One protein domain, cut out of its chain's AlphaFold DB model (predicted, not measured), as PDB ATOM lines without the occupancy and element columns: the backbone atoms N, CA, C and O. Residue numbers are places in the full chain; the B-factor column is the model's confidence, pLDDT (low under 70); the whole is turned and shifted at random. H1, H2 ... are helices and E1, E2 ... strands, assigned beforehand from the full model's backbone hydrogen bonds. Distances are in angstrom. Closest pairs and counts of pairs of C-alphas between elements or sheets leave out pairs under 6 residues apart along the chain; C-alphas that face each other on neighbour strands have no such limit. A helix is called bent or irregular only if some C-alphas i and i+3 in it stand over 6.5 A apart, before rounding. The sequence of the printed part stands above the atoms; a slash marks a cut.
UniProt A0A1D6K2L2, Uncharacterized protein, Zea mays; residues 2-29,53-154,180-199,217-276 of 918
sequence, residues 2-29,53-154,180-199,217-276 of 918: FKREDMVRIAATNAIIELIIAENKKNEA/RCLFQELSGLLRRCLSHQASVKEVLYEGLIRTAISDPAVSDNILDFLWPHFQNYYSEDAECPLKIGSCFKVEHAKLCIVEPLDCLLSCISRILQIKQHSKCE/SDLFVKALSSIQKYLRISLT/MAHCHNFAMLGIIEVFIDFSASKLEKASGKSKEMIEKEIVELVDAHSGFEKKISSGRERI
ATOM      1  N   PHE A   2     -36.777  53.166   1.142       85.56
ATOM      2  CA  PHE A   2     -37.952  53.351   0.254       85.56
ATOM      3  C   PHE A   2     -38.248  52.235  -0.775       85.56
ATOM      4  O   PHE A   2     -39.197  52.341  -1.546       85.56
ATOM      5  N   LYS A   3     -37.444  51.171  -0.802       87.19
ATOM      6  CA  LYS A   3     -37.602  50.013  -1.693       87.19
ATOM      7  C   LYS A   3     -38.814  49.143  -1.297       87.19
ATOM      8  O   LYS A   3     -39.355  49.278  -0.192       87.19
ATOM      9  N   ARG A   4     -39.294  48.291  -2.212       82.06
ATOM     10  CA  ARG A   4     -40.490  47.445  -1.994       82.06
ATOM     11  C   ARG A   4     -40.174  46.169  -1.208       82.06
ATOM     12  O   ARG A   4     -41.058  45.634  -0.555       82.06
ATOM     13  N   GLU A   5     -38.922  45.737  -1.262       88.00
ATOM     14  CA  GLU A   5     -38.414  44.438  -0.848       88.00
ATOM     15  C   GLU A   5     -38.014  44.426   0.639       88.00
ATOM     16  O   GLU A   5     -37.113  45.155   1.063       88.00
ATOM     17  N   ASP A   6     -38.647  43.566   1.439       82.81
ATOM     18  CA  ASP A   6     -38.487  43.514   2.902       82.81
ATOM     19  C   ASP A   6     -37.034  43.310   3.347       82.81
ATOM     20  O   ASP A   6     -36.568  43.993   4.257       82.81
ATOM     21  N   MET A   7     -36.282  42.443   2.663       87.00
ATOM     22  CA  MET A   7     -34.861  42.210   2.957       87.00
ATOM     23  C   MET A   7     -34.009  43.474   2.764       87.00
ATOM     24  O   MET A   7     -33.084  43.719   3.536       87.00
ATOM     25  N   VAL A   8     -34.351  44.323   1.787       90.50
ATOM     26  CA  VAL A   8     -33.667  45.604   1.528       90.50
ATOM     27  C   VAL A   8     -34.062  46.658   2.570       90.50
ATOM     28  O   VAL A   8     -33.257  47.527   2.912       90.50
ATOM     29  N   ARG A   9     -35.278  46.579   3.127       91.12
ATOM     30  CA  ARG A   9     -35.679  47.391   4.289       91.12
ATOM     31  C   ARG A   9     -34.924  46.965   5.541       91.12
ATOM     32  O   ARG A   9     -34.320  47.823   6.164       91.12
ATOM     33  N   ILE A  10     -34.882  45.667   5.840       89.06
ATOM     34  CA  ILE A  10     -34.150  45.087   6.977       89.06
ATOM     35  C   ILE A  10     -32.663  45.461   6.925       89.06
ATOM     36  O   ILE A  10     -32.127  45.965   7.910       89.06
ATOM     37  N   ALA A  11     -32.007  45.287   5.773       90.38
ATOM     38  CA  ALA A  11     -30.606  45.670   5.591       90.38
ATOM     39  C   ALA A  11     -30.380  47.175   5.824       90.38
ATOM     40  O   ALA A  11     -29.449  47.554   6.530       90.38
ATOM     41  N   ALA A  12     -31.259  48.035   5.298       91.94
ATOM     42  CA  ALA A  12     -31.165  49.480   5.499       91.94
ATOM     43  C   ALA A  12     -31.482  49.921   6.943       91.94
ATOM     44  O   ALA A  12     -30.847  50.846   7.438       91.94
ATOM     45  N   THR A  13     -32.422  49.264   7.634       91.62
ATOM     46  CA  THR A  13     -32.710  49.517   9.055       91.62
ATOM     47  C   THR A  13     -31.508  49.141   9.918       91.62
ATOM     48  O   THR A  13     -31.097  49.949  10.745       91.62
ATOM     49  N   ASN A  14     -30.893  47.976   9.678       89.81
ATOM     50  CA  ASN A  14     -29.645  47.593  10.344       89.81
ATOM     51  C   ASN A  14     -28.535  48.621  10.081       89.81
ATOM     52  O   ASN A  14     -27.951  49.117  11.034       89.81
ATOM     53  N   ALA A  15     -28.294  49.009   8.824       91.12
ATOM     54  CA  ALA A  15     -27.248  49.978   8.484       91.12
ATOM     55  C   ALA A  15     -27.424  51.342   9.184       91.12
ATOM     56  O   ALA A  15     -26.442  51.915   9.647       91.12
ATOM     57  N   ILE A  16     -28.662  51.838   9.318       90.62
ATOM     58  CA  ILE A  16     -28.961  53.068  10.075       90.62
ATOM     59  C   ILE A  16     -28.648  52.890  11.571       90.62
ATOM     60  O   ILE A  16     -28.063  53.778  12.184       90.62
ATOM     61  N   ILE A  17     -29.007  51.746  12.158       89.31
ATOM     62  CA  ILE A  17     -28.738  51.446  13.572       89.31
ATOM     63  C   ILE A  17     -27.232  51.299  13.841       89.31
ATOM     64  O   ILE A  17     -26.742  51.870  14.813       89.31
ATOM     65  N   GLU A  18     -26.486  50.590  12.985       88.75
ATOM     66  CA  GLU A  18     -25.025  50.486  13.119       88.75
ATOM     67  C   GLU A  18     -24.347  51.856  12.988       88.75
ATOM     68  O   GLU A  18     -23.401  52.128  13.719       88.75
ATOM     69  N   LEU A  19     -24.841  52.736  12.106       89.38
ATOM     70  CA  LEU A  19     -24.304  54.089  11.936       89.38
ATOM     71  C   LEU A  19     -24.468  54.932  13.212       89.38
ATOM     72  O   LEU A  19     -23.501  55.539  13.663       89.38
ATOM     73  N   ILE A  20     -25.652  54.904  13.837       86.12
ATOM     74  CA  ILE A  20     -25.917  55.593  15.115       86.12
ATOM     75  C   ILE A  20     -25.027  55.025  16.236       86.12
ATOM     76  O   ILE A  20     -24.435  55.776  17.005       86.12
ATOM     77  N   ILE A  21     -24.868  53.698  16.306       84.88
ATOM     78  CA  ILE A  21     -23.983  53.048  17.291       84.88
ATOM     79  C   ILE A  21     -22.502  53.392  17.040       84.88
ATOM     80  O   ILE A  21     -21.728  53.504  17.992       84.88
ATOM     81  N   ALA A  22     -22.087  53.552  15.782       84.25
ATOM     82  CA  ALA A  22     -20.715  53.892  15.412       84.25
ATOM     83  C   ALA A  22     -20.371  55.367  15.676       84.25
ATOM     84  O   ALA A  22     -19.237  55.653  16.058       84.25
ATOM     85  N   GLU A  23     -21.322  56.290  15.509       81.19
ATOM     86  CA  GLU A  23     -21.134  57.705  15.852       81.19
ATOM     87  C   GLU A  23     -20.984  57.904  17.363       81.19
ATOM     88  O   GLU A  23     -20.015  58.521  17.802       81.19
ATOM     89  N   ASN A  24     -21.868  57.306  18.169       70.69
ATOM     90  CA  ASN A  24     -21.811  57.439  19.626       70.69
ATOM     91  C   ASN A  24     -20.434  57.007  20.182       70.69
ATOM     92  O   ASN A  24     -19.865  57.692  21.028       70.69
ATOM     93  N   LYS A  25     -19.836  55.949  19.612       69.00
ATOM     94  CA  LYS A  25     -18.473  55.482  19.942       69.00
ATOM     95  C   LYS A  25     -17.340  56.411  19.488       69.00
ATOM     96  O   LYS A  25     -16.246  56.326  20.039       69.00
ATOM     97  N   LYS A  26     -17.553  57.267  18.483       61.81
ATOM     98  CA  LYS A  26     -16.580  58.306  18.096       61.81
ATOM     99  C   LYS A  26     -16.634  59.502  19.041       61.81
ATOM    100  O   LYS A  26     -15.583  60.029  19.398       61.81
ATOM    101  N   ASN A  27     -17.834  59.883  19.474       54.53
ATOM    102  CA  ASN A  27     -18.046  61.026  20.365       54.53
ATOM    103  C   ASN A  27     -17.473  60.790  21.780       54.53
ATOM    104  O   ASN A  27     -17.134  61.750  22.466       54.53
ATOM    105  N   GLU A  28     -17.298  59.531  22.203       49.88
ATOM    106  CA  GLU A  28     -16.513  59.182  23.403       49.88
ATOM    107  C   GLU A  28     -14.988  59.305  23.206       49.88
ATOM    108  O   GLU A  28     -14.261  59.469  24.185       49.88
ATOM    109  N   ALA A  29     -14.487  59.211  21.968       43.09
ATOM    110  CA  ALA A  29     -13.055  59.138  21.669       43.09
ATOM    111  C   ALA A  29     -12.408  60.512  21.417       43.09
ATOM    112  O   ALA A  29     -11.346  60.784  21.974       43.09
ATOM    113  N   ARG A  53     -26.447  67.942  18.048       50.59
ATOM    114  CA  ARG A  53     -27.551  67.041  17.660       50.59
ATOM    115  C   ARG A  53     -27.053  65.597  17.591       50.59
ATOM    116  O   ARG A  53     -26.107  65.312  16.872       50.59
ATOM    117  N   CYS A  54     -27.703  64.681  18.304       66.31
ATOM    118  CA  CYS A  54     -27.438  63.248  18.185       66.31
ATOM    119  C   CYS A  54     -28.061  62.710  16.887       66.31
ATOM    120  O   CYS A  54     -29.263  62.906  16.666       66.31
ATOM    121  N   LEU A  55     -27.300  61.960  16.080       80.06
ATOM    122  CA  LEU A  55     -27.771  61.362  14.821       80.06
ATOM    123  C   LEU A  55     -29.061  60.535  14.962       80.06
ATOM    124  O   LEU A  55     -29.849  60.446  14.018       80.06
ATOM    125  N   PHE A  56     -29.341  59.978  16.148       84.25
ATOM    126  CA  PHE A  56     -30.628  59.335  16.430       84.25
ATOM    127  C   PHE A  56     -31.824  60.265  16.170       84.25
ATOM    128  O   PHE A  56     -32.816  59.822  15.591       84.25
ATOM    129  N   GLN A  57     -31.748  61.543  16.563       80.56
ATOM    130  CA  GLN A  57     -32.816  62.516  16.320       80.56
ATOM    131  C   GLN A  57     -32.956  62.830  14.826       80.56
ATOM    132  O   GLN A  57     -34.075  62.852  14.313       80.56
ATOM    133  N   GLU A  58     -31.844  63.006  14.110       83.00
ATOM    134  CA  GLU A  58     -31.853  63.352  12.682       83.00
ATOM    135  C   GLU A  58     -32.409  62.206  11.826       83.00
ATOM    136  O   GLU A  58     -33.292  62.400  10.985       83.00
ATOM    137  N   LEU A  59     -31.979  60.974  12.108       86.81
ATOM    138  CA  LEU A  59     -32.473  59.777  11.428       86.81
ATOM    139  C   LEU A  59     -33.815  59.276  11.997       86.81
ATOM    140  O   LEU A  59     -34.425  58.379  11.405       86.81
ATOM    141  N   SER A  60     -34.341  59.876  13.075       82.88
ATOM    142  CA  SER A  60     -35.626  59.488  13.683       82.88
ATOM    143  C   SER A  60     -36.793  59.561  12.695       82.88
ATOM    144  O   SER A  60     -37.698  58.732  12.758       82.88
ATOM    145  N   GLY A  61     -36.762  60.481  11.721       83.88
ATOM    146  CA  GLY A  61     -37.766  60.561  10.653       83.88
ATOM    147  C   GLY A  61     -37.766  59.335   9.728       83.88
ATOM    148  O   GLY A  61     -38.828  58.865   9.311       83.88
ATOM    149  N   LEU A  62     -36.589  58.758   9.460       86.38
ATOM    150  CA  LEU A  62     -36.451  57.510   8.703       86.38
ATOM    151  C   LEU A  62     -36.850  56.300   9.557       86.38
ATOM    152  O   LEU A  62     -37.581  55.431   9.076       86.38
ATOM    153  N   LEU A  63     -36.439  56.274  10.831       89.25
ATOM    154  CA  LEU A  63     -36.807  55.223  11.786       89.25
ATOM    155  C   LEU A  63     -38.317  55.206  12.075       89.25
ATOM    156  O   LEU A  63     -38.905  54.130  12.169       89.25
ATOM    157  N   ARG A  64     -38.989  56.364  12.121       90.00
ATOM    158  CA  ARG A  64     -40.453  56.450  12.289       90.00
ATOM    159  C   ARG A  64     -41.180  55.775  11.127       90.00
ATOM    160  O   ARG A  64     -42.240  55.189  11.324       90.00
ATOM    161  N   ARG A  65     -40.580  55.768   9.931       87.50
ATOM    162  CA  ARG A  65     -41.096  55.025   8.774       87.50
ATOM    163  C   ARG A  65     -40.934  53.508   8.924       87.50
ATOM    164  O   ARG A  65     -41.705  52.776   8.323       87.50
ATOM    165  N   CYS A  66     -39.994  52.992   9.721       90.19
ATOM    166  CA  CYS A  66     -39.901  51.551  10.012       90.19
ATOM    167  C   CYS A  66     -41.156  51.031  10.739       90.19
ATOM    168  O   CYS A  66     -41.626  49.938  10.432       90.19
ATOM    169  N   LEU A  67     -41.745  51.842  11.629       91.00
ATOM    170  CA  LEU A  67     -42.945  51.506  12.413       91.00
ATOM    171  C   LEU A  67     -44.220  51.305  11.563       91.00
ATOM    172  O   LEU A  67     -45.193  50.727  12.049       91.00
ATOM    173  N   SER A  68     -44.221  51.725  10.291       89.00
ATOM    174  CA  SER A  68     -45.318  51.494   9.336       89.00
ATOM    175  C   SER A  68     -45.045  50.402   8.287       89.00
ATOM    176  O   SER A  68     -45.898  50.152   7.438       89.00
ATOM    177  N   HIS A  69     -43.895  49.718   8.343       89.62
ATOM    178  CA  HIS A  69     -43.589  48.559   7.489       89.62
ATOM    179  C   HIS A  69     -44.018  47.226   8.142       89.62
ATOM    180  O   HIS A  69     -44.684  47.209   9.178       89.62
ATOM    181  N   GLN A  70     -43.681  46.088   7.523       87.88
ATOM    182  CA  GLN A  70     -44.019  44.752   8.028       87.88
ATOM    183  C   GLN A  70     -43.379  44.453   9.392       87.88
ATOM    184  O   GLN A  70     -42.328  44.994   9.734       87.88
ATOM    185  N   ALA A  71     -43.978  43.517  10.139       88.00
ATOM    186  CA  ALA A  71     -43.505  43.098  11.461       88.00
ATOM    187  C   ALA A  71     -42.013  42.716  11.497       88.00
ATOM    188  O   ALA A  71     -41.337  43.067  12.453       88.00
ATOM    189  N   SER A  72     -41.468  42.100  10.444       87.69
ATOM    190  CA  SER A  72     -40.036  41.772  10.323       87.69
ATOM    191  C   SER A  72     -39.110  43.000  10.351       87.69
ATOM    192  O   SER A  72     -38.023  42.944  10.921       87.69
ATOM    193  N   VAL A  73     -39.542  44.135   9.790       90.44
ATOM    194  CA  VAL A  73     -38.809  45.414   9.856       90.44
ATOM    195  C   VAL A  73     -38.923  46.026  11.259       90.44
ATOM    196  O   VAL A  73     -37.968  46.631  11.743       90.44
ATOM    197  N   LYS A  74     -40.061  45.828  11.940       92.38
ATOM    198  CA  LYS A  74     -40.282  46.271  13.328       92.38
ATOM    199  C   LYS A  74     -39.464  45.460  14.334       92.38
ATOM    200  O   LYS A  74     -38.821  46.055  15.185       92.38
ATOM    201  N   GLU A  75     -39.423  44.132  14.206       88.81
ATOM    202  CA  GLU A  75     -38.580  43.233  15.019       88.81
ATOM    203  C   GLU A  75     -37.108  43.682  14.986       88.81
ATOM    204  O   GLU A  75     -36.469  43.817  16.030       88.81
ATOM    205  N   VAL A  76     -36.598  43.993  13.789       88.75
ATOM    206  CA  VAL A  76     -35.230  44.490  13.573       88.75
ATOM    207  C   VAL A  76     -35.026  45.898  14.141       88.75
ATOM    208  O   VAL A  76     -34.003  46.150  14.777       88.75
ATOM    209  N   LEU A  77     -35.997  46.806  13.978       93.19
ATOM    210  CA  LEU A  77     -35.956  48.126  14.613       93.19
ATOM    211  C   LEU A  77     -35.890  48.008  16.143       93.19
ATOM    212  O   LEU A  77     -35.050  48.653  16.757       93.19
ATOM    213  N   TYR A  78     -36.752  47.198  16.757       93.38
ATOM    214  CA  TYR A  78     -36.855  47.077  18.212       93.38
ATOM    215  C   TYR A  78     -35.591  46.476  18.846       93.38
ATOM    216  O   TYR A  78     -35.124  47.000  19.856       93.38
ATOM    217  N   GLU A  79     -34.979  45.459  18.226       88.12
ATOM    218  CA  GLU A  79     -33.629  44.990  18.595       88.12
ATOM    219  C   GLU A  79     -32.595  46.120  18.458       88.12
ATOM    220  O   GLU A  79     -31.758  46.319  19.340       88.12
ATOM    221  N   GLY A  80     -32.652  46.872  17.355       87.88
ATOM    222  CA  GLY A  80     -31.724  47.961  17.076       87.88
ATOM    223  C   GLY A  80     -31.786  49.089  18.103       87.88
ATOM    224  O   GLY A  80     -30.749  49.510  18.600       87.88
ATOM    225  N   LEU A  81     -32.989  49.514  18.492       91.62
ATOM    226  CA  LEU A  81     -33.212  50.533  19.520       91.62
ATOM    227  C   LEU A  81     -32.680  50.101  20.896       91.62
ATOM    228  O   LEU A  81     -32.066  50.911  21.589       91.62
ATOM    229  N   ILE A  82     -32.836  48.821  21.267       88.75
ATOM    230  CA  ILE A  82     -32.207  48.267  22.480       88.75
ATOM    231  C   ILE A  82     -30.678  48.379  22.370       88.75
ATOM    232  O   ILE A  82     -30.027  48.835  23.306       88.75
ATOM    233  N   ARG A  83     -30.089  48.008  21.225       87.69
ATOM    234  CA  ARG A  83     -28.634  48.105  21.003       87.69
ATOM    235  C   ARG A  83     -28.120  49.549  21.026       87.69
ATOM    236  O   ARG A  83     -27.026  49.774  21.543       87.69
ATOM    237  N   THR A  84     -28.891  50.511  20.518       88.00
ATOM    238  CA  THR A  84     -28.583  51.943  20.628       88.00
ATOM    239  C   THR A  84     -28.568  52.378  22.092       88.00
ATOM    240  O   THR A  84     -27.558  52.914  22.527       88.00
ATOM    241  N   ALA A  85     -29.603  52.059  22.879       87.19
ATOM    242  CA  ALA A  85     -29.659  52.405  24.306       87.19
ATOM    243  C   ALA A  85     -28.569  51.715  25.154       87.19
ATOM    244  O   ALA A  85     -28.078  52.300  26.112       87.19
ATOM    245  N   ILE A  86     -28.152  50.491  24.800       84.94
ATOM    246  CA  ILE A  86     -26.993  49.819  25.426       84.94
ATOM    247  C   ILE A  86     -25.677  50.547  25.101       84.94
ATOM    248  O   ILE A  86     -24.767  50.540  25.923       84.94
ATOM    249  N   SER A  87     -25.566  51.139  23.907       83.62
ATOM    250  CA  SER A  87     -24.343  51.810  23.441       83.62
ATOM    251  C   SER A  87     -24.246  53.264  23.912       83.62
ATOM    252  O   SER A  87     -23.146  53.746  24.138       83.62
ATOM    253  N   ASP A  88     -25.379  53.951  24.065       84.06
ATOM    254  CA  ASP A  88     -25.488  55.252  24.728       84.06
ATOM    255  C   ASP A  88     -26.811  55.322  25.520       84.06
ATOM    256  O   ASP A  88     -27.885  55.541  24.940       84.06
ATOM    257  N   PRO A  89     -26.753  55.161  26.853       84.94
ATOM    258  CA  PRO A  89     -27.931  55.256  27.705       84.94
ATOM    259  C   PRO A  89     -28.597  56.639  27.725       84.94
ATOM    260  O   PRO A  89     -29.780  56.711  28.069       84.94
ATOM    261  N   ALA A  90     -27.915  57.728  27.346       82.06
ATOM    262  CA  ALA A  90     -28.499  59.074  27.349       82.06
ATOM    263  C   ALA A  90     -29.600  59.239  26.285       82.06
ATOM    264  O   ALA A  90     -30.554  59.991  26.491       82.06
ATOM    265  N   VAL A  91     -29.540  58.475  25.187       84.88
ATOM    266  CA  VAL A  91     -30.585  58.469  24.144       84.88
ATOM    267  C   VAL A  91     -31.867  57.756  24.610       84.88
ATOM    268  O   VAL A  91     -32.888  57.851  23.932       84.88
ATOM    269  N   SER A  92     -31.868  57.076  25.766       87.12
ATOM    270  CA  SER A  92     -33.014  56.282  26.249       87.12
ATOM    271  C   SER A  92     -34.330  57.065  26.271       87.12
ATOM    272  O   SER A  92     -35.329  56.572  25.751       87.12
ATOM    273  N   ASP A  93     -34.341  58.296  26.796       85.38
ATOM    274  CA  ASP A  93     -35.565  59.114  26.829       85.38
ATOM    275  C   ASP A  93     -36.004  59.553  25.424       85.38
ATOM    276  O   ASP A  93     -37.186  59.455  25.109       85.38
ATOM    277  N   ASN A  94     -35.065  59.898  24.535       86.50
ATOM    278  CA  ASN A  94     -35.376  60.207  23.133       86.50
ATOM    279  C   ASN A  94     -36.015  59.002  22.411       86.50
ATOM    280  O   ASN A  94     -36.889  59.180  21.559       86.50
ATOM    281  N   ILE A  95     -35.599  57.771  22.740       90.44
ATOM    282  CA  ILE A  95     -36.180  56.542  22.177       90.44
ATOM    283  C   ILE A  95     -37.568  56.266  22.779       90.44
ATOM    284  O   ILE A  95     -38.478  55.858  22.054       90.44
ATOM    285  N   LEU A  96     -37.770  56.517  24.075       90.75
ATOM    286  CA  LEU A  96     -39.081  56.381  24.722       90.75
ATOM    287  C   LEU A  96     -40.079  57.419  24.169       90.75
ATOM    288  O   LEU A  96     -41.176  57.039  23.754       90.75
ATOM    289  N   ASP A  97     -39.686  58.687  24.036       89.19
ATOM    290  CA  ASP A  97     -40.495  59.738  23.397       89.19
ATOM    291  C   ASP A  97     -40.790  59.418  21.913       89.19
ATOM    292  O   ASP A  97     -41.884  59.689  21.409       89.19
ATOM    293  N   PHE A  98     -39.863  58.757  21.208       91.12
ATOM    294  CA  PHE A  98     -40.081  58.248  19.848       91.12
ATOM    295  C   PHE A  98     -41.124  57.112  19.785       91.12
ATOM    296  O   PHE A  98     -41.971  57.124  18.879       91.12
ATOM    297  N   LEU A  99     -41.076  56.156  20.726       93.75
ATOM    298  CA  LEU A  99     -41.955  54.978  20.787       93.75
ATOM    299  C   LEU A  99     -43.351  55.273  21.362       93.75
ATOM    300  O   LEU A  99     -44.303  54.587  20.985       93.75
ATOM    301  N   TRP A 100     -43.501  56.256  22.254       92.62
ATOM    302  CA  TRP A 100     -44.758  56.494  22.981       92.62
ATOM    303  C   TRP A 100     -45.984  56.698  22.060       92.62
ATOM    304  O   TRP A 100     -46.963  55.964  22.233       92.62
ATOM    305  N   PRO A 101     -45.944  57.545  21.007       91.19
ATOM    306  CA  PRO A 101     -47.070  57.697  20.077       91.19
ATOM    307  C   PRO A 101     -47.405  56.423  19.285       91.19
ATOM    308  O   PRO A 101     -48.534  56.252  18.831       91.19
ATOM    309  N   HIS A 102     -46.438  55.514  19.105       93.06
ATOM    310  CA  HIS A 102     -46.674  54.223  18.450       93.06
ATOM    311  C   HIS A 102     -47.367  53.239  19.397       93.06
ATOM    312  O   HIS A 102     -48.336  52.581  19.016       93.06
ATOM    313  N   PHE A 103     -46.921  53.194  20.653       93.12
ATOM    314  CA  PHE A 103     -47.493  52.357  21.706       93.12
ATOM    315  C   PHE A 103     -48.952  52.719  22.037       93.12
ATOM    316  O   PHE A 103     -49.773  51.820  22.229       93.12
ATOM    317  N   GLN A 104     -49.314  54.008  22.012       91.44
ATOM    318  CA  GLN A 104     -50.690  54.476  22.251       91.44
ATOM    319  C   GLN A 104     -51.735  53.890  21.276       91.44
ATOM    320  O   GLN A 104     -52.909  53.783  21.634       91.44
ATOM    321  N   ASN A 105     -51.335  53.424  20.085       90.75
ATOM    322  CA  ASN A 105     -52.245  52.720  19.171       90.75
ATOM    323  C   ASN A 105     -52.738  51.383  19.752       90.75
ATOM    324  O   ASN A 105     -53.878  50.986  19.509       90.75
ATOM    325  N   TYR A 106     -51.898  50.711  20.549       90.88
ATOM    326  CA  TYR A 106     -52.127  49.361  21.075       90.88
ATOM    327  C   TYR A 106     -52.468  49.336  22.574       90.88
ATOM    328  O   TYR A 106     -53.059  48.362  23.039       90.88
ATOM    329  N   TYR A 107     -52.148  50.399  23.312       91.44
ATOM    330  CA  TYR A 107     -52.476  50.573  24.731       91.44
ATOM    331  C   TYR A 107     -53.809  51.323  24.944       91.44
ATOM    332  O   TYR A 107     -54.331  51.982  24.034       91.44
ATOM    333  N   SER A 108     -54.395  51.223  26.140       87.88
ATOM    334  CA  SER A 108     -55.461  52.100  26.658       87.88
ATOM    335  C   SER A 108     -55.429  52.108  28.184       87.88
ATOM    336  O   SER A 108     -55.318  51.053  28.799       87.88
ATOM    337  N   GLU A 109     -55.490  53.296  28.786       75.94
ATOM    338  CA  GLU A 109     -55.101  53.487  30.189       75.94
ATOM    339  C   GLU A 109     -56.190  53.092  31.197       75.94
ATOM    340  O   GLU A 109     -55.883  52.428  32.185       75.94
ATOM    341  N   ASP A 110     -57.448  53.416  30.891       74.00
ATOM    342  CA  ASP A 110     -58.619  53.179  31.751       74.00
ATOM    343  C   ASP A 110     -59.495  51.993  31.285       74.00
ATOM    344  O   ASP A 110     -60.649  51.857  31.687       74.00
ATOM    345  N   ALA A 111     -58.975  51.138  30.398       75.69
ATOM    346  CA  ALA A 111     -59.711  50.004  29.837       75.69
ATOM    347  C   ALA A 111     -59.548  48.726  30.678       75.69
ATOM    348  O   ALA A 111     -58.438  48.394  31.091       75.69
ATOM    349  N   GLU A 112     -60.628  47.945  30.839       70.12
ATOM    350  CA  GLU A 112     -60.591  46.635  31.520       70.12
ATOM    351  C   GLU A 112     -59.542  45.688  30.921       70.12
ATOM    352  O   GLU A 112     -58.885  44.953  31.650       70.12
ATOM    353  N   CYS A 113     -59.356  45.739  29.597       73.62
ATOM    354  CA  CYS A 113     -58.229  45.132  28.901       73.62
ATOM    355  C   CYS A 113     -57.334  46.244  28.318       73.62
ATOM    356  O   CYS A 113     -57.702  46.848  27.306       73.62
ATOM    357  N   PRO A 114     -56.156  46.522  28.908       82.31
ATOM    358  CA  PRO A 114     -55.298  47.632  28.491       82.31
ATOM    359  C   PRO A 114     -54.521  47.374  27.189       82.31
ATOM    360  O   PRO A 114     -53.816  48.269  26.725       82.31
ATOM    361  N   LEU A 115     -54.611  46.175  26.591       87.12
ATOM    362  CA  LEU A 115     -53.902  45.801  25.360       87.12
ATOM    363  C   LEU A 115     -54.857  45.394  24.230       87.12
ATOM    364  O   LEU A 115     -55.530  44.364  24.285       87.12
ATOM    365  N   LYS A 116     -54.816  46.138  23.122       88.00
ATOM    366  CA  LYS A 116     -55.570  45.882  21.883       88.00
ATOM    367  C   LYS A 116     -54.920  44.767  21.047       88.00
ATOM    368  O   LYS A 116     -54.548  44.967  19.891       88.00
ATOM    369  N   ILE A 117     -54.791  43.567  21.620       84.69
ATOM    370  CA  ILE A 117     -54.141  42.403  20.979       84.69
ATOM    371  C   ILE A 117     -54.793  42.062  19.625       84.69
ATOM    372  O   ILE A 117     -54.097  41.676  18.689       84.69
ATOM    373  N   GLY A 118     -56.108  42.273  19.475       81.88
ATOM    374  CA  GLY A 118     -56.811  42.087  18.198       81.88
ATOM    375  C   GLY A 118     -56.274  42.962  17.056       81.88
ATOM    376  O   GLY A 118     -56.202  42.498  15.924       81.88
ATOM    377  N   SER A 119     -55.813  44.183  17.349       85.81
ATOM    378  CA  SER A 119     -55.239  45.120  16.367       85.81
ATOM    379  C   SER A 119     -53.815  44.758  15.923       85.81
ATOM    380  O   SER A 119     -53.275  45.381  15.010       85.81
ATOM    381  N   CYS A 120     -53.187  43.762  16.555       87.75
ATOM    382  CA  CYS A 120     -51.836  43.303  16.214       87.75
ATOM    383  C   CYS A 120     -51.821  42.315  15.033       87.75
ATOM    384  O   CYS A 120     -50.747  41.968  14.536       87.75
ATOM    385  N   PHE A 121     -52.995  41.879  14.565       85.88
ATOM    386  CA  PHE A 121     -53.176  40.880  13.514       85.88
ATOM    387  C   PHE A 121     -54.119  41.388  12.418       85.88
ATOM    388  O   PHE A 121     -55.071  42.116  12.690       85.88
ATOM    389  N   LYS A 122     -53.878  40.961  11.177       84.31
ATOM    390  CA  LYS A 122     -54.789  41.147  10.040       84.31
ATOM    391  C   LYS A 122     -54.900  39.856   9.234       84.31
ATOM    392  O   LYS A 122     -54.006  39.009   9.287       84.31
ATOM    393  N   VAL A 123     -55.982  39.716   8.476       79.50
ATOM    394  CA  VAL A 123     -56.175  38.612   7.528       79.50
ATOM    395  C   VAL A 123     -56.186  39.201   6.122       79.50
ATOM    396  O   VAL A 123     -57.081  39.967   5.781       79.50
ATOM    397  N   GLU A 124     -55.190  38.850   5.313       75.06
ATOM    398  CA  GLU A 124     -55.038  39.302   3.926       75.06
ATOM    399  C   GLU A 124     -54.971  38.077   3.015       75.06
ATOM    400  O   GLU A 124     -54.206  37.153   3.274       75.06
ATOM    401  N   HIS A 125     -55.793  38.029   1.961       70.88
ATOM    402  CA  HIS A 125     -55.847  36.896   1.019       70.88
ATOM    403  C   HIS A 125     -56.022  35.516   1.701       70.88
ATOM    404  O   HIS A 125     -55.419  34.524   1.299       70.88
ATOM    405  N   ALA A 126     -56.824  35.461   2.775       67.94
ATOM    406  CA  ALA A 126     -56.989  34.292   3.653       67.94
ATOM    407  C   ALA A 126     -55.682  33.756   4.292       67.94
ATOM    408  O   ALA A 126     -55.638  32.621   4.768       67.94
ATOM    409  N   LYS A 127     -54.627  34.581   4.347       64.81
ATOM    410  CA  LYS A 127     -53.395  34.361   5.107       64.81
ATOM    411  C   LYS A 127     -53.396  35.302   6.314       64.81
ATOM    412  O   LYS A 127     -53.662  36.497   6.206       64.81
ATOM    413  N   LEU A 128     -53.111  34.750   7.488       72.56
ATOM    414  CA  LEU A 128     -52.907  35.527   8.704       72.56
ATOM    415  C   LEU A 128     -51.560  36.264   8.636       72.56
ATOM    416  O   LEU A 128     -50.520  35.635   8.427       72.56
ATOM    417  N   CYS A 129     -51.570  37.568   8.904       77.06
ATOM    418  CA  CYS A 129     -50.380  38.411   8.956       77.06
ATOM    419  C   CYS A 129     -50.265  39.128  10.309       77.06
ATOM    420  O   CYS A 129     -51.230  39.707  10.813       77.06
ATOM    421  N   ILE A 130     -49.057  39.132  10.879       84.44
ATOM    422  CA  ILE A 130     -48.720  39.950  12.051       84.44
ATOM    423  C   ILE A 130     -48.536  41.398  11.575       84.44
ATOM    424  O   ILE A 130     -47.714  41.670  10.699       84.44
ATOM    425  N   VAL A 131     -49.309  42.321  12.146       87.69
ATOM    426  CA  VAL A 131     -49.199  43.775  11.922       87.69
ATOM    427  C   VAL A 131     -48.201  44.383  12.898       87.69
ATOM    428  O   VAL A 131     -47.397  45.233  12.517       87.69
ATOM    429  N   GLU A 132     -48.251  43.941  14.154       91.06
ATOM    430  CA  GLU A 132     -47.416  44.446  15.236       91.06
ATOM    431  C   GLU A 132     -46.892  43.277  16.084       91.06
ATOM    432  O   GLU A 132     -47.695  42.545  16.671       91.06
ATOM    433  N   PRO A 133     -45.566  43.081  16.182       89.62
ATOM    434  CA  PRO A 133     -44.970  42.169  17.149       89.62
ATOM    435  C   PRO A 133     -44.983  42.851  18.529       89.62
ATOM    436  O   PRO A 133     -43.968  43.357  19.008       89.62
ATOM    437  N   LEU A 134     -46.171  42.926  19.140       90.88
ATOM    438  CA  LEU A 134     -46.431  43.682  20.374       90.88
ATOM    439  C   LEU A 134     -45.542  43.234  21.546       90.88
ATOM    440  O   LEU A 134     -45.141  44.059  22.361       90.88
ATOM    441  N   ASP A 135     -45.188  41.953  21.613       88.94
ATOM    442  CA  ASP A 135     -44.227  41.425  22.580       88.94
ATOM    443  C   ASP A 135     -42.802  41.954  22.340       88.94
ATOM    444  O   ASP A 135     -42.120  42.322  23.294       88.94
ATOM    445  N   CYS A 136     -42.367  42.115  21.088       90.19
ATOM    446  CA  CYS A 136     -41.086  42.758  20.779       90.19
ATOM    447  C   CYS A 136     -41.094  44.260  21.123       90.19
ATOM    448  O   CYS A 136     -40.101  44.763  21.646       90.19
ATOM    449  N   LEU A 137     -42.213  44.962  20.901       93.19
ATOM    450  CA  LEU A 137     -42.387  46.363  21.311       93.19
ATOM    451  C   LEU A 137     -42.332  46.512  22.843       93.19
ATOM    452  O   LEU A 137     -41.571  47.333  23.357       93.19
ATOM    453  N   LEU A 138     -43.084  45.689  23.581       93.12
ATOM    454  CA  LEU A 138     -43.075  45.672  25.049       93.12
ATOM    455  C   LEU A 138     -41.692  45.297  25.608       93.12
ATOM    456  O   LEU A 138     -41.248  45.900  26.584       93.12
ATOM    457  N   SER A 139     -40.987  44.352  24.976       90.88
ATOM    458  CA  SER A 139     -39.608  43.989  25.330       90.88
ATOM    459  C   SER A 139     -38.649  45.169  25.142       90.88
ATOM    460  O   SER A 139     -37.880  45.479  26.050       90.88
ATOM    461  N   CYS A 140     -38.750  45.883  24.015       92.25
ATOM    462  CA  CYS A 140     -37.966  47.085  23.723       92.25
ATOM    463  C   CYS A 140     -38.153  48.163  24.802       92.25
ATOM    464  O   CYS A 140     -37.177  48.597  25.416       92.25
ATOM    465  N   ILE A 141     -39.408  48.511  25.107       93.44
ATOM    466  CA  ILE A 141     -39.766  49.482  26.152       93.44
ATOM    467  C   ILE A 141     -39.223  49.035  27.519       93.44
ATOM    468  O   ILE A 141     -38.544  49.809  28.193       93.44
ATOM    469  N   SER A 142     -39.475  47.779  27.911       92.06
ATOM    470  CA  SER A 142     -39.008  47.209  29.184       92.06
ATOM    471  C   SER A 142     -37.487  47.321  29.330       92.06
ATOM    472  O   SER A 142     -36.996  47.747  30.375       92.06
ATOM    473  N   ARG A 143     -36.722  47.021  28.271       89.19
ATOM    474  CA  ARG A 143     -35.254  47.063  28.317       89.19
ATOM    475  C   ARG A 143     -34.669  48.459  28.312       89.19
ATOM    476  O   ARG A 143     -33.724  48.685  29.057       89.19
ATOM    477  N   ILE A 144     -35.230  49.397  27.555       90.56
ATOM    478  CA  ILE A 144     -34.765  50.791  27.588       90.56
ATOM    479  C   ILE A 144     -35.020  51.395  28.982       90.56
ATOM    480  O   ILE A 144     -34.138  52.045  29.542       90.56
ATOM    481  N   LEU A 145     -36.165  51.082  29.605       89.62
ATOM    482  CA  LEU A 145     -36.443  51.446  31.000       89.62
ATOM    483  C   LEU A 145     -35.488  50.778  32.001       89.62
ATOM    484  O   LEU A 145     -35.056  51.441  32.943       89.62
ATOM    485  N   GLN A 146     -35.146  49.496  31.818       86.19
ATOM    486  CA  GLN A 146     -34.135  48.827  32.645       86.19
ATOM    487  C   GLN A 146     -32.786  49.548  32.512       86.19
ATOM    488  O   GLN A 146     -32.277  50.034  33.516       86.19
ATOM    489  N   ILE A 147     -32.254  49.699  31.292       84.25
ATOM    490  CA  ILE A 147     -30.961  50.349  31.002       84.25
ATOM    491  C   ILE A 147     -30.872  51.728  31.673       84.25
ATOM    492  O   ILE A 147     -29.942  51.963  32.450       84.25
ATOM    493  N   LYS A 148     -31.890  52.582  31.478       81.75
ATOM    494  CA  LYS A 148     -31.977  53.918  32.092       81.75
ATOM    495  C   LYS A 148     -31.823  53.891  33.621       81.75
ATOM    496  O   LYS A 148     -31.194  54.779  34.187       81.75
ATOM    497  N   GLN A 149     -32.362  52.877  34.308       74.31
ATOM    498  CA  GLN A 149     -32.252  52.753  35.771       74.31
ATOM    499  C   GLN A 149     -30.850  52.366  36.267       74.31
ATOM    500  O   GLN A 149     -30.562  52.568  37.447       74.31
ATOM    501  N   HIS A 150     -29.996  51.782  35.421       63.44
ATOM    502  CA  HIS A 150     -28.604  51.484  35.780       63.44
ATOM    503  C   HIS A 150     -27.677  52.668  35.449       63.44
ATOM    504  O   HIS A 150     -26.738  52.941  36.198       63.44
ATOM    505  N   SER A 151     -27.973  53.431  34.391       57.62
ATOM    506  CA  SER A 151     -27.245  54.649  34.019       57.62
ATOM    507  C   SER A 151     -27.689  55.875  34.834       57.62
ATOM    508  O   SER A 151     -28.537  56.656  34.399       57.62
ATOM    509  N   LYS A 152     -27.080  56.094  36.006       45.69
ATOM    510  CA  LYS A 152     -27.262  57.321  36.810       45.69
ATOM    511  C   LYS A 152     -26.601  58.550  36.157       45.69
ATOM    512  O   LYS A 152     -25.578  59.029  36.639       45.69
ATOM    513  N   CYS A 153     -27.169  59.057  35.065       37.31
ATOM    514  CA  CYS A 153     -26.705  60.276  34.401       37.31
ATOM    515  C   CYS A 153     -27.836  61.309  34.307       37.31
ATOM    516  O   CYS A 153     -28.586  61.349  33.334       37.31
ATOM    517  N   GLU A 154     -27.953  62.156  35.329       34.53
ATOM    518  CA  GLU A 154     -28.764  63.371  35.244       34.53
ATOM    519  C   GLU A 154     -27.985  64.432  34.453       34.53
ATOM    520  O   GLU A 154     -27.032  65.030  34.953       34.53
ATOM    521  N   SER A 180     -41.039  57.999  30.040       84.12
ATOM    522  CA  SER A 180     -40.495  57.032  31.001       84.12
ATOM    523  C   SER A 180     -41.493  56.702  32.124       84.12
ATOM    524  O   SER A 180     -41.788  55.528  32.351       84.12
ATOM    525  N   ASP A 181     -42.073  57.706  32.785       86.06
ATOM    526  CA  ASP A 181     -43.051  57.499  33.869       86.06
ATOM    527  C   ASP A 181     -44.372  56.921  33.343       86.06
ATOM    528  O   ASP A 181     -44.948  56.009  33.943       86.06
ATOM    529  N   LEU A 182     -44.829  57.411  32.185       88.88
ATOM    530  CA  LEU A 182     -46.041  56.936  31.513       88.88
ATOM    531  C   LEU A 182     -45.917  55.463  31.091       88.88
ATOM    532  O   LEU A 182     -46.846  54.683  31.307       88.88
ATOM    533  N   PHE A 183     -44.759  55.032  30.578       91.19
ATOM    534  CA  PHE A 183     -44.491  53.622  30.291       91.19
ATOM    535  C   PHE A 183     -44.385  52.773  31.564       91.19
ATOM    536  O   PHE A 183     -44.913  51.662  31.582       91.19
ATOM    537  N   VAL A 184     -43.764  53.264  32.643       88.50
ATOM    538  CA  VAL A 184     -43.720  52.537  33.929       88.50
ATOM    539  C   VAL A 184     -45.132  52.350  34.504       88.50
ATOM    540  O   VAL A 184     -45.461  51.253  34.970       88.50
ATOM    541  N   LYS A 185     -45.995  53.371  34.406       88.94
ATOM    542  CA  LYS A 185     -47.422  53.284  34.756       88.94
ATOM    543  C   LYS A 185     -48.153  52.275  33.862       88.94
ATOM    544  O   LYS A 185     -48.837  51.395  34.384       88.94
ATOM    545  N   ALA A 186     -47.953  52.339  32.544       89.31
ATOM    546  CA  ALA A 186     -48.595  51.448  31.580       89.31
ATOM    547  C   ALA A 186     -48.200  49.975  31.768       89.31
ATOM    548  O   ALA A 186     -49.073  49.116  31.888       89.31
ATOM    549  N   LEU A 187     -46.902  49.672  31.883       90.25
ATOM    550  CA  LEU A 187     -46.417  48.319  32.175       90.25
ATOM    551  C   LEU A 187     -46.961  47.809  33.516       90.25
ATOM    552  O   LEU A 187     -47.348  46.648  33.609       90.25
ATOM    553  N   SER A 188     -47.064  48.663  34.537       87.81
ATOM    554  CA  SER A 188     -47.644  48.276  35.833       87.81
ATOM    555  C   SER A 188     -49.157  48.008  35.753       87.81
ATOM    556  O   SER A 188     -49.645  47.085  36.408       87.81
ATOM    557  N   SER A 189     -49.891  48.751  34.916       88.31
ATOM    558  CA  SER A 189     -51.310  48.498  34.621       88.31
ATOM    559  C   SER A 189     -51.504  47.155  33.904       88.31
ATOM    560  O   SER A 189     -52.280  46.310  34.353       88.31
ATOM    561  N   ILE A 190     -50.711  46.896  32.858       89.81
ATOM    562  CA  ILE A 190     -50.728  45.627  32.112       89.81
ATOM    563  C   ILE A 190     -50.340  44.450  33.023       89.81
ATOM    564  O   ILE A 190     -51.010  43.420  33.004       89.81
ATOM    565  N   GLN A 191     -49.319  44.604  33.872       87.62
ATOM    566  CA  GLN A 191     -48.905  43.588  34.846       87.62
ATOM    567  C   GLN A 191     -50.044  43.237  35.822       87.62
ATOM    568  O   GLN A 191     -50.307  42.058  36.074       87.62
ATOM    569  N   LYS A 192     -50.774  44.244  36.322       85.19
ATOM    570  CA  LYS A 192     -51.967  44.045  37.162       85.19
ATOM    571  C   LYS A 192     -53.088  43.327  36.399       85.19
ATOM    572  O   LYS A 192     -53.671  42.392  36.947       85.19
ATOM    573  N   TYR A 193     -53.367  43.726  35.155       85.25
ATOM    574  CA  TYR A 193     -54.375  43.082  34.305       85.25
ATOM    575  C   TYR A 193     -54.063  41.602  34.060       85.25
ATOM    576  O   TYR A 193     -54.925  40.750  34.272       85.25
ATOM    577  N   LEU A 194     -52.820  41.286  33.673       84.75
ATOM    578  CA  LEU A 194     -52.375  39.908  33.459       84.75
ATOM    579  C   LEU A 194     -52.607  39.069  34.717       84.75
ATOM    580  O   LEU A 194     -53.213  38.007  34.630       84.75
ATOM    581  N   ARG A 195     -52.218  39.569  35.897       79.94
ATOM    582  CA  ARG A 195     -52.422  38.858  37.167       79.94
ATOM    583  C   ARG A 195     -53.899  38.515  37.417       79.94
ATOM    584  O   ARG A 195     -54.197  37.375  37.762       79.94
ATOM    585  N   ILE A 196     -54.815  39.462  37.190       78.62
ATOM    586  CA  ILE A 196     -56.266  39.261  37.362       78.62
ATOM    587  C   ILE A 196     -56.801  38.249  36.336       78.62
ATOM    588  O   ILE A 196     -57.328  37.201  36.718       78.62
ATOM    589  N   SER A 197     -56.579  38.496  35.041       72.50
ATOM    590  CA  SER A 197     -57.101  37.655  33.954       72.50
ATOM    591  C   SER A 197     -56.608  36.201  34.039       72.50
ATOM    592  O   SER A 197     -57.359  35.258  33.778       72.50
ATOM    593  N   LEU A 198     -55.360  35.995  34.478       69.19
ATOM    594  CA  LEU A 198     -54.783  34.668  34.693       69.19
ATOM    595  C   LEU A 198     -55.377  33.940  35.909       69.19
ATOM    596  O   LEU A 198     -55.489  32.711  35.875       69.19
ATOM    597  N   THR A 199     -55.805  34.658  36.956       61.97
ATOM    598  CA  THR A 199     -56.557  34.038  38.063       61.97
ATOM    599  C   THR A 199     -57.983  33.653  37.662       61.97
ATOM    600  O   THR A 199     -58.440  32.573  38.031       61.97
ATOM    601  N   MET A 217     -57.791  33.097  14.862       69.25
ATOM    602  CA  MET A 217     -57.646  34.293  15.719       69.25
ATOM    603  C   MET A 217     -57.444  33.924  17.195       69.25
ATOM    604  O   MET A 217     -56.624  34.532  17.884       69.25
ATOM    605  N   ALA A 218     -58.098  32.860  17.666       75.38
ATOM    606  CA  ALA A 218     -57.826  32.300  18.988       75.38
ATOM    607  C   ALA A 218     -56.381  31.768  19.107       75.38
ATOM    608  O   ALA A 218     -55.747  31.930  20.149       75.38
ATOM    609  N   HIS A 219     -55.817  31.172  18.049       75.00
ATOM    610  CA  HIS A 219     -54.408  30.758  18.026       75.00
ATOM    611  C   HIS A 219     -53.461  31.971  18.072       75.00
ATOM    612  O   HIS A 219     -52.508  31.959  18.848       75.00
ATOM    613  N   CYS A 220     -53.774  33.040  17.327       74.56
ATOM    614  CA  CYS A 220     -53.044  34.317  17.340       74.56
ATOM    615  C   CYS A 220     -52.969  34.915  18.743       74.56
ATOM    616  O   CYS A 220     -51.893  35.269  19.217       74.56
ATOM    617  N   HIS A 221     -54.118  34.991  19.420       81.38
ATOM    618  CA  HIS A 221     -54.216  35.540  20.765       81.38
ATOM    619  C   HIS A 221     -53.406  34.709  21.769       81.38
ATOM    620  O   HIS A 221     -52.584  35.269  22.488       81.38
ATOM    621  N   ASN A 222     -53.548  33.375  21.766       82.19
ATOM    622  CA  ASN A 222     -52.736  32.497  22.620       82.19
ATOM    623  C   ASN A 222     -51.220  32.656  22.353       82.19
ATOM    624  O   ASN A 222     -50.428  32.611  23.290       82.19
ATOM    625  N   PHE A 223     -50.817  32.857  21.092       78.75
ATOM    626  CA  PHE A 223     -49.418  33.042  20.686       78.75
ATOM    627  C   PHE A 223     -48.850  34.406  21.114       78.75
ATOM    628  O   PHE A 223     -47.750  34.462  21.659       78.75
ATOM    629  N   ALA A 224     -49.611  35.494  20.946       84.06
ATOM    630  CA  ALA A 224     -49.237  36.817  21.456       84.06
ATOM    631  C   ALA A 224     -49.142  36.827  22.988       84.06
ATOM    632  O   ALA A 224     -48.168  37.337  23.536       84.06
ATOM    633  N   MET A 225     -50.115  36.221  23.677       86.56
ATOM    634  CA  MET A 225     -50.120  36.119  25.139       86.56
ATOM    635  C   MET A 225     -48.879  35.402  25.678       86.56
ATOM    636  O   MET A 225     -48.344  35.827  26.695       86.56
ATOM    637  N   LEU A 226     -48.381  34.370  24.988       86.62
ATOM    638  CA  LEU A 226     -47.169  33.652  25.390       86.62
ATOM    639  C   LEU A 226     -45.932  34.575  25.393       86.62
ATOM    640  O   LEU A 226     -45.250  34.662  26.412       86.62
ATOM    641  N   GLY A 227     -45.707  35.338  24.315       86.56
ATOM    642  CA  GLY A 227     -44.609  36.317  24.243       86.56
ATOM    643  C   GLY A 227     -44.789  37.519  25.183       86.56
ATOM    644  O   GLY A 227     -43.827  37.990  25.784       86.56
ATOM    645  N   ILE A 228     -46.025  37.992  25.385       89.75
ATOM    646  CA  ILE A 228     -46.325  39.048  26.369       89.75
ATOM    647  C   ILE A 228     -45.973  38.567  27.786       89.75
ATOM    648  O   ILE A 228     -45.326  39.296  28.537       89.75
ATOM    649  N   ILE A 229     -46.341  37.334  28.150       90.69
ATOM    650  CA  ILE A 229     -46.017  36.753  29.461       90.69
ATOM    651  C   ILE A 229     -44.495  36.621  29.648       90.69
ATOM    652  O   ILE A 229     -44.006  36.948  30.726       90.69
ATOM    653  N   GLU A 230     -43.729  36.240  28.617       91.12
ATOM    654  CA  GLU A 230     -42.252  36.224  28.673       91.12
ATOM    655  C   GLU A 230     -41.663  37.602  29.016       91.12
ATOM    656  O   GLU A 230     -40.799  37.700  29.891       91.12
ATOM    657  N   VAL A 231     -42.176  38.682  28.412       91.44
ATOM    658  CA  VAL A 231     -41.748  40.055  28.737       91.44
ATOM    659  C   VAL A 231     -42.090  40.438  30.177       91.44
ATOM    660  O   VAL A 231     -41.287  41.101  30.834       91.44
ATOM    661  N   PHE A 232     -43.240  40.013  30.706       91.62
ATOM    662  CA  PHE A 232     -43.608  40.304  32.097       91.62
ATOM    663  C   PHE A 232     -42.888  39.423  33.127       91.62
ATOM    664  O   PHE A 232     -42.681  39.876  34.256       91.62
ATOM    665  N   ILE A 233     -42.424  38.230  32.744       91.44
ATOM    666  CA  ILE A 233     -41.486  37.423  33.541       91.44
ATOM    667  C   ILE A 233     -40.129  38.136  33.629       91.44
ATOM    668  O   ILE A 233     -39.621  38.322  34.732       91.44
ATOM    669  N   ASP A 234     -39.586  38.612  32.504       89.94
ATOM    670  CA  ASP A 234     -38.337  39.389  32.462       89.94
ATOM    671  C   ASP A 234     -38.438  40.702  33.258       89.94
ATOM    672  O   ASP A 234     -37.605  40.987  34.114       89.94
ATOM    673  N   PHE A 235     -39.515  41.469  33.061       89.31
ATOM    674  CA  PHE A 235     -39.772  42.700  33.811       89.31
ATOM    675  C   PHE A 235     -39.875  42.441  35.322       89.31
ATOM    676  O   PHE A 235     -39.349  43.222  36.116       89.31
ATOM    677  N   SER A 236     -40.482  41.324  35.735       90.12
ATOM    678  CA  SER A 236     -40.560  40.928  37.148       90.12
ATOM    679  C   SER A 236     -39.201  40.476  37.693       90.12
ATOM    680  O   SER A 236     -38.831  40.875  38.795       90.12
ATOM    681  N   ALA A 237     -38.407  39.740  36.913       89.56
ATOM    682  CA  ALA A 237     -37.042  39.362  37.282       89.56
ATOM    683  C   ALA A 237     -36.109  40.584  37.423       89.56
ATOM    684  O   ALA A 237     -35.347  40.661  38.385       89.56
ATOM    685  N   SER A 238     -36.244  41.608  36.572       86.88
ATOM    686  CA  SER A 238     -35.481  42.862  36.717       86.88
ATOM    687  C   SER A 238     -35.839  43.662  37.984       86.88
ATOM    688  O   SER A 238     -35.030  44.445  38.486       86.88
ATOM    689  N   LYS A 239     -37.041  43.443  38.543       85.88
ATOM    690  CA  LYS A 239     -37.438  43.952  39.868       85.88
ATOM    691  C   LYS A 239     -36.893  43.066  40.994       85.88
ATOM    692  O   LYS A 239     -36.528  43.587  42.045       85.88
ATOM    693  N   LEU A 240     -36.808  41.749  40.774       85.88
ATOM    694  CA  LEU A 240     -36.315  40.761  41.740       85.88
ATOM    695  C   LEU A 240     -34.850  41.007  42.141       85.88
ATOM    696  O   LEU A 240     -34.513  40.835  43.314       85.88
ATOM    697  N   GLU A 241     -34.027  41.466  41.195       77.25
ATOM    698  CA  GLU A 241     -32.630  41.899  41.388       77.25
ATOM    699  C   GLU A 241     -32.497  43.005  42.459       77.25
ATOM    700  O   GLU A 241     -31.532  43.040  43.219       77.25
ATOM    701  N   LYS A 242     -33.499  43.891  42.553       79.06
ATOM    702  CA  LYS A 242     -33.489  45.110  43.384       79.06
ATOM    703  C   LYS A 242     -34.335  44.976  44.663       79.06
ATOM    704  O   LYS A 242     -34.407  45.915  45.454       79.06
ATOM    705  N   ALA A 243     -34.991  43.830  44.869       80.12
ATOM    706  CA  ALA A 243     -35.970  43.602  45.934       80.12
ATOM    707  C   ALA A 243     -35.383  42.896  47.170       80.12
ATOM    708  O   ALA A 243     -34.565  41.981  47.060       80.12
ATOM    709  N   SER A 244     -35.861  43.271  48.360       74.88
ATOM    710  CA  SER A 244     -35.406  42.724  49.646       74.88
ATOM    711  C   SER A 244     -36.562  42.355  50.588       74.88
ATOM    712  O   SER A 244     -37.665  42.916  50.531       74.88
ATOM    713  N   GLY A 245     -36.324  41.358  51.448       77.50
ATOM    714  CA  GLY A 245     -37.314  40.831  52.394       77.50
ATOM    715  C   GLY A 245     -38.638  40.438  51.725       77.50
ATOM    716  O   GLY A 245     -38.653  39.865  50.637       77.50
ATOM    717  N   LYS A 246     -39.758  40.819  52.352       74.06
ATOM    718  CA  LYS A 246     -41.132  40.493  51.913       74.06
ATOM    719  C   LYS A 246     -41.460  40.924  50.476       74.06
ATOM    720  O   LYS A 246     -42.330  40.332  49.844       74.06
ATOM    721  N   SER A 247     -40.782  41.950  49.947       80.94
ATOM    722  CA  SER A 247     -40.973  42.370  48.551       80.94
ATOM    723  C   SER A 247     -40.402  41.349  47.559       80.94
ATOM    724  O   SER A 247     -41.002  41.128  46.510       80.94
ATOM    725  N   LYS A 248     -39.302  40.669  47.920       85.25
ATOM    726  CA  LYS A 248     -38.684  39.628  47.093       85.25
ATOM    727  C   LYS A 248     -39.607  38.410  46.994       85.25
ATOM    728  O   LYS A 248     -39.959  38.017  45.890       85.25
ATOM    729  N   GLU A 249     -40.111  37.911  48.127       83.19
ATOM    730  CA  GLU A 249     -41.067  36.786  48.195       83.19
ATOM    731  C   GLU A 249     -42.328  37.016  47.336       83.19
ATOM    732  O   GLU A 249     -42.817  36.102  46.668       83.19
ATOM    733  N   MET A 250     -42.851  38.248  47.322       85.00
ATOM    734  CA  MET A 250     -44.017  38.611  46.510       85.00
ATOM    735  C   MET A 250     -43.720  38.561  45.002       85.00
ATOM    736  O   MET A 250     -44.576  38.119  44.234       85.00
ATOM    737  N   ILE A 251     -42.518  38.973  44.585       85.88
ATOM    738  CA  ILE A 251     -42.077  38.931  43.183       85.88
ATOM    739  C   ILE A 251     -41.748  37.492  42.755       85.88
ATOM    740  O   ILE A 251     -42.142  37.085  41.665       85.88
ATOM    741  N   GLU A 252     -41.105  36.688  43.611       87.69
ATOM    742  CA  GLU A 252     -40.850  35.261  43.346       87.69
ATOM    743  C   GLU A 252     -42.176  34.501  43.128       87.69
ATOM    744  O   GLU A 252     -42.323  33.762  42.151       87.69
ATOM    745  N   LYS A 253     -43.198  34.763  43.961       87.00
ATOM    746  CA  LYS A 253     -44.555  34.214  43.778       87.00
ATOM    747  C   LYS A 253     -45.210  34.670  42.469       87.00
ATOM    748  O   LYS A 253     -45.826  33.854  41.789       87.00
ATOM    749  N   GLU A 254     -45.085  35.947  42.111       88.19
ATOM    750  CA  GLU A 254     -45.629  36.487  40.858       88.19
ATOM    751  C   GLU A 254     -44.975  35.859  39.618       88.19
ATOM    752  O   GLU A 254     -45.678  35.484  38.680       88.19
ATOM    753  N   ILE A 255     -43.652  35.676  39.620       90.38
ATOM    754  CA  ILE A 255     -42.945  35.007  38.519       90.38
ATOM    755  C   ILE A 255     -43.441  33.563  38.365       90.38
ATOM    756  O   ILE A 255     -43.706  33.126  37.246       90.38
ATOM    757  N   VAL A 256     -43.627  32.833  39.469       88.69
ATOM    758  CA  VAL A 256     -44.181  31.469  39.439       88.69
ATOM    759  C   VAL A 256     -45.607  31.444  38.871       88.69
ATOM    760  O   VAL A 256     -45.925  30.557  38.079       88.69
ATOM    761  N   GLU A 257     -46.458  32.419  39.204       88.56
ATOM    762  CA  GLU A 257     -47.815  32.542  38.639       88.56
ATOM    763  C   GLU A 257     -47.803  32.842  37.129       88.56
ATOM    764  O   GLU A 257     -48.583  32.251  36.376       88.56
ATOM    765  N   LEU A 258     -46.881  33.694  36.667       89.38
ATOM    766  CA  LEU A 258     -46.685  33.986  35.243       89.38
ATOM    767  C   LEU A 258     -46.132  32.774  34.467       89.38
ATOM    768  O   LEU A 258     -46.587  32.503  33.356       89.38
ATOM    769  N   VAL A 259     -45.204  32.000  35.041       89.31
ATOM    770  CA  VAL A 259     -44.660  30.789  34.395       89.31
ATOM    771  C   VAL A 259     -45.679  29.639  34.377       89.31
ATOM    772  O   VAL A 259     -45.790  28.934  33.368       89.31
ATOM    773  N   ASP A 260     -46.490  29.473  35.431       87.00
ATOM    774  CA  ASP A 260     -47.646  28.559  35.427       87.00
ATOM    775  C   ASP A 260     -48.564  28.869  34.231       87.00
ATOM    776  O   ASP A 260     -48.919  27.966  33.461       87.00
ATOM    777  N   ALA A 261     -48.891  30.153  34.041       87.31
ATOM    778  CA  ALA A 261     -49.716  30.643  32.943       87.31
ATOM    779  C   ALA A 261     -49.078  30.426  31.562       87.31
ATOM    780  O   ALA A 261     -49.755  29.910  30.668       87.31
ATOM    781  N   HIS A 262     -47.791  30.751  31.392       89.19
ATOM    782  CA  HIS A 262     -47.022  30.487  30.165       89.19
ATOM    783  C   HIS A 262     -47.130  29.016  29.754       89.19
ATOM    784  O   HIS A 262     -47.564  28.705  28.641       89.19
ATOM    785  N   SER A 263     -46.887  28.103  30.704       85.69
ATOM    786  CA  SER A 263     -47.023  26.661  30.477       85.69
ATOM    787  C   SER A 263     -48.452  26.265  30.075       85.69
ATOM    788  O   SER A 263     -48.647  25.336  29.290       85.69
ATOM    789  N   GLY A 264     -49.467  26.965  30.593       84.94
ATOM    790  CA  GLY A 264     -50.871  26.785  30.229       84.94
ATOM    791  C   GLY A 264     -51.159  27.194  28.782       84.94
ATOM    792  O   GLY A 264     -51.820  26.449  28.058       84.94
ATOM    793  N   PHE A 265     -50.624  28.331  28.330       82.81
ATOM    794  CA  PHE A 265     -50.734  28.770  26.934       82.81
ATOM    795  C   PHE A 265     -49.957  27.858  25.972       82.81
ATOM    796  O   PHE A 265     -50.500  27.495  24.929       82.81
ATOM    797  N   GLU A 266     -48.768  27.376  26.344       82.69
ATOM    798  CA  GLU A 266     -48.023  26.373  25.563       82.69
ATOM    799  C   GLU A 266     -48.858  25.088  25.353       82.69
ATOM    800  O   GLU A 266     -48.976  24.585  24.230       82.69
ATOM    801  N   LYS A 267     -49.535  24.608  26.409       83.25
ATOM    802  CA  LYS A 267     -50.428  23.430  26.379       83.25
ATOM    803  C   LYS A 267     -51.721  23.678  25.571       83.25
ATOM    804  O   LYS A 267     -52.202  22.769  24.886       83.25
ATOM    805  N   LYS A 268     -52.266  24.905  25.569       80.12
ATOM    806  CA  LYS A 268     -53.367  25.325  24.666       80.12
ATOM    807  C   LYS A 268     -52.917  25.327  23.192       80.12
ATOM    808  O   LYS A 268     -53.648  24.866  22.317       80.12
ATOM    809  N   ILE A 269     -51.702  25.802  22.908       77.25
ATOM    810  CA  ILE A 269     -51.134  25.882  21.549       77.25
ATOM    811  C   ILE A 269     -50.853  24.485  20.972       77.25
ATOM    812  O   ILE A 269     -51.202  24.227  19.816       77.25
ATOM    813  N   SER A 270     -50.263  23.572  21.750       72.25
ATOM    814  CA  SER A 270     -49.930  22.215  21.285       72.25
ATOM    815  C   SER A 270     -51.176  21.364  21.002       72.25
ATOM    816  O   SER A 270     -51.298  20.802  19.913       72.25
ATOM    817  N   SER A 271     -52.151  21.352  21.916       67.88
ATOM    818  CA  SER A 271     -53.430  20.647  21.722       67.88
ATOM    819  C   SER A 271     -54.261  21.215  20.558       67.88
ATOM    820  O   SER A 271     -54.932  20.463  19.846       67.88
ATOM    821  N   GLY A 272     -54.160  22.523  20.287       60.56
ATOM    822  CA  GLY A 272     -54.719  23.146  19.083       60.56
ATOM    823  C   GLY A 272     -54.120  22.587  17.785       60.56
ATOM    824  O   GLY A 272     -54.866  22.214  16.876       60.56
ATOM    825  N   ARG A 273     -52.786  22.451  17.710       59.66
ATOM    826  CA  ARG A 273     -52.098  21.843  16.551       59.66
ATOM    827  C   ARG A 273     -52.539  20.397  16.328       59.66
ATOM    828  O   ARG A 273     -52.786  20.010  15.189       59.66
ATOM    829  N   GLU A 274     -52.689  19.618  17.398       57.03
ATOM    830  CA  GLU A 274     -53.107  18.218  17.300       57.03
ATOM    831  C   GLU A 274     -54.544  18.073  16.766       57.03
ATOM    832  O   GLU A 274     -54.795  17.264  15.872       57.03
ATOM    833  N   ARG A 275     -55.483  18.913  17.228       55.50
ATOM    834  CA  ARG A 275     -56.855  18.955  16.685       55.50
ATOM    835  C   ARG A 275     -56.878  19.300  15.190       55.50
ATOM    836  O   ARG A 275     -57.669  18.719  14.450       55.50
ATOM    837  N   ILE A 276     -56.004  20.200  14.732       56.53
ATOM    838  CA  ILE A 276     -55.866  20.553  13.307       56.53
ATOM    839  C   ILE A 276     -55.256  19.389  12.508       56.53
ATOM    840  O   ILE A 276     -55.746  19.078  11.422       56.53
TER     841      ILE A 276
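What this domain is: This is residues 2 to 29, 53 to 154, 180 to 199 and 217 to 276 of the 918 residues of an uncharacterized protein of Zea mays (UniProt A0A1D6K2L2). Four helices running the same way, H1, H3, H6 and H8, make a row that H9 extends by folding back beside H8. H2 and H4 form a partial second layer on one side of this row, H7 crosses steeply on that side, and the small hairpin E1 E2 lies near the first residues of H8. The printed part has 210 residues, mostly helix, in the order H1 H2 H3 H4 H5 E1 E2 H6 H7 H8 H9; the sheet E1 - E2 is antiparallel. It is compact, with a radius of gyration of the C-alphas of 18.4 A and spans of 54 by 52 by 30 A.

Where its parts are: Find C-alpha 121 at (-53.176, 40.880, 13.514), where E1, residues 121 to 124, begins; E2 is residues 127 to 130. H5, residues 117 to 120, comes just before E1. H6 covers 134 to 150 (24.8 A), H7 180 to 199 (28.9 A) and H8 217 to 240 (34.3 A). The longest helix, H9, residues 246 to 276, runs 45.9 A to C-alpha 276 at (-55.866, 20.553, 13.307). Go back to C-alpha 6 at (-38.487, 43.514, 2.902) for H1, residues 6 to 27 (32.1 A), then H2, 55 to 66, H3, 71 to 87 (24.2 A), and H4, 89 to 103. H4 is irregular, with C-alphas 90 and 93 7.1 A apart, and H2 only just, with C-alphas 58 and 61 6.8 A apart.

How they stand to each other: Look first at the hairpin E1 and E2: N 122 and O 129 are 3.0 A apart, N 127 and O 124 2.8 A, within hydrogen-bond range. E2 and H8 are near each other, with 5 pairs of C-alphas within 10 A. H5 and H8 only just touch, with 3 pairs within 8 A, the closest C-alphas being Ile 117 and His 221. H8 and H9, a helical hairpin, touch at a shallow tilt of 21 degrees, closest at C-alphas 233 and 255, 5.7 A. H8 touches H6, closest at Asp 135 and Ile 228, C-alphas 4.9 A apart. H1, H2, H3, H4 and H6 form an up and down bundle, each running against the one before. H3 touches H6, closest at C-alphas 78 and 140, 5.6 A, and H1, closest at 10 and 73, 5.5 A. H7 and H9 only just touch, with 3 pairs within 8 A, at a steep tilt of 63 degrees. Every O i to N i+4 pair is within hydrogen-bond range in H1, H3, H6, H7, H8 and H9; in H2 5 of 8 are, in H4 7 of 11, and H5 is too short for one.

The domain as a whole: The farthest C-alphas, Ala 29 and Arg 275, are 59.6 A apart. Residues 30 to 52, 155 to 179 and 200 to 216 are not printed, with C-alpha gaps of 17.0, 14.0 and 22.4 A. Of the links printed whole, H4 to H5 is long, residues 104 to 116. Mean pLDDT of the printed part is 82.9; 23 residues are under 70, among them 25 to 29, 150 to 154 and 271 to 276.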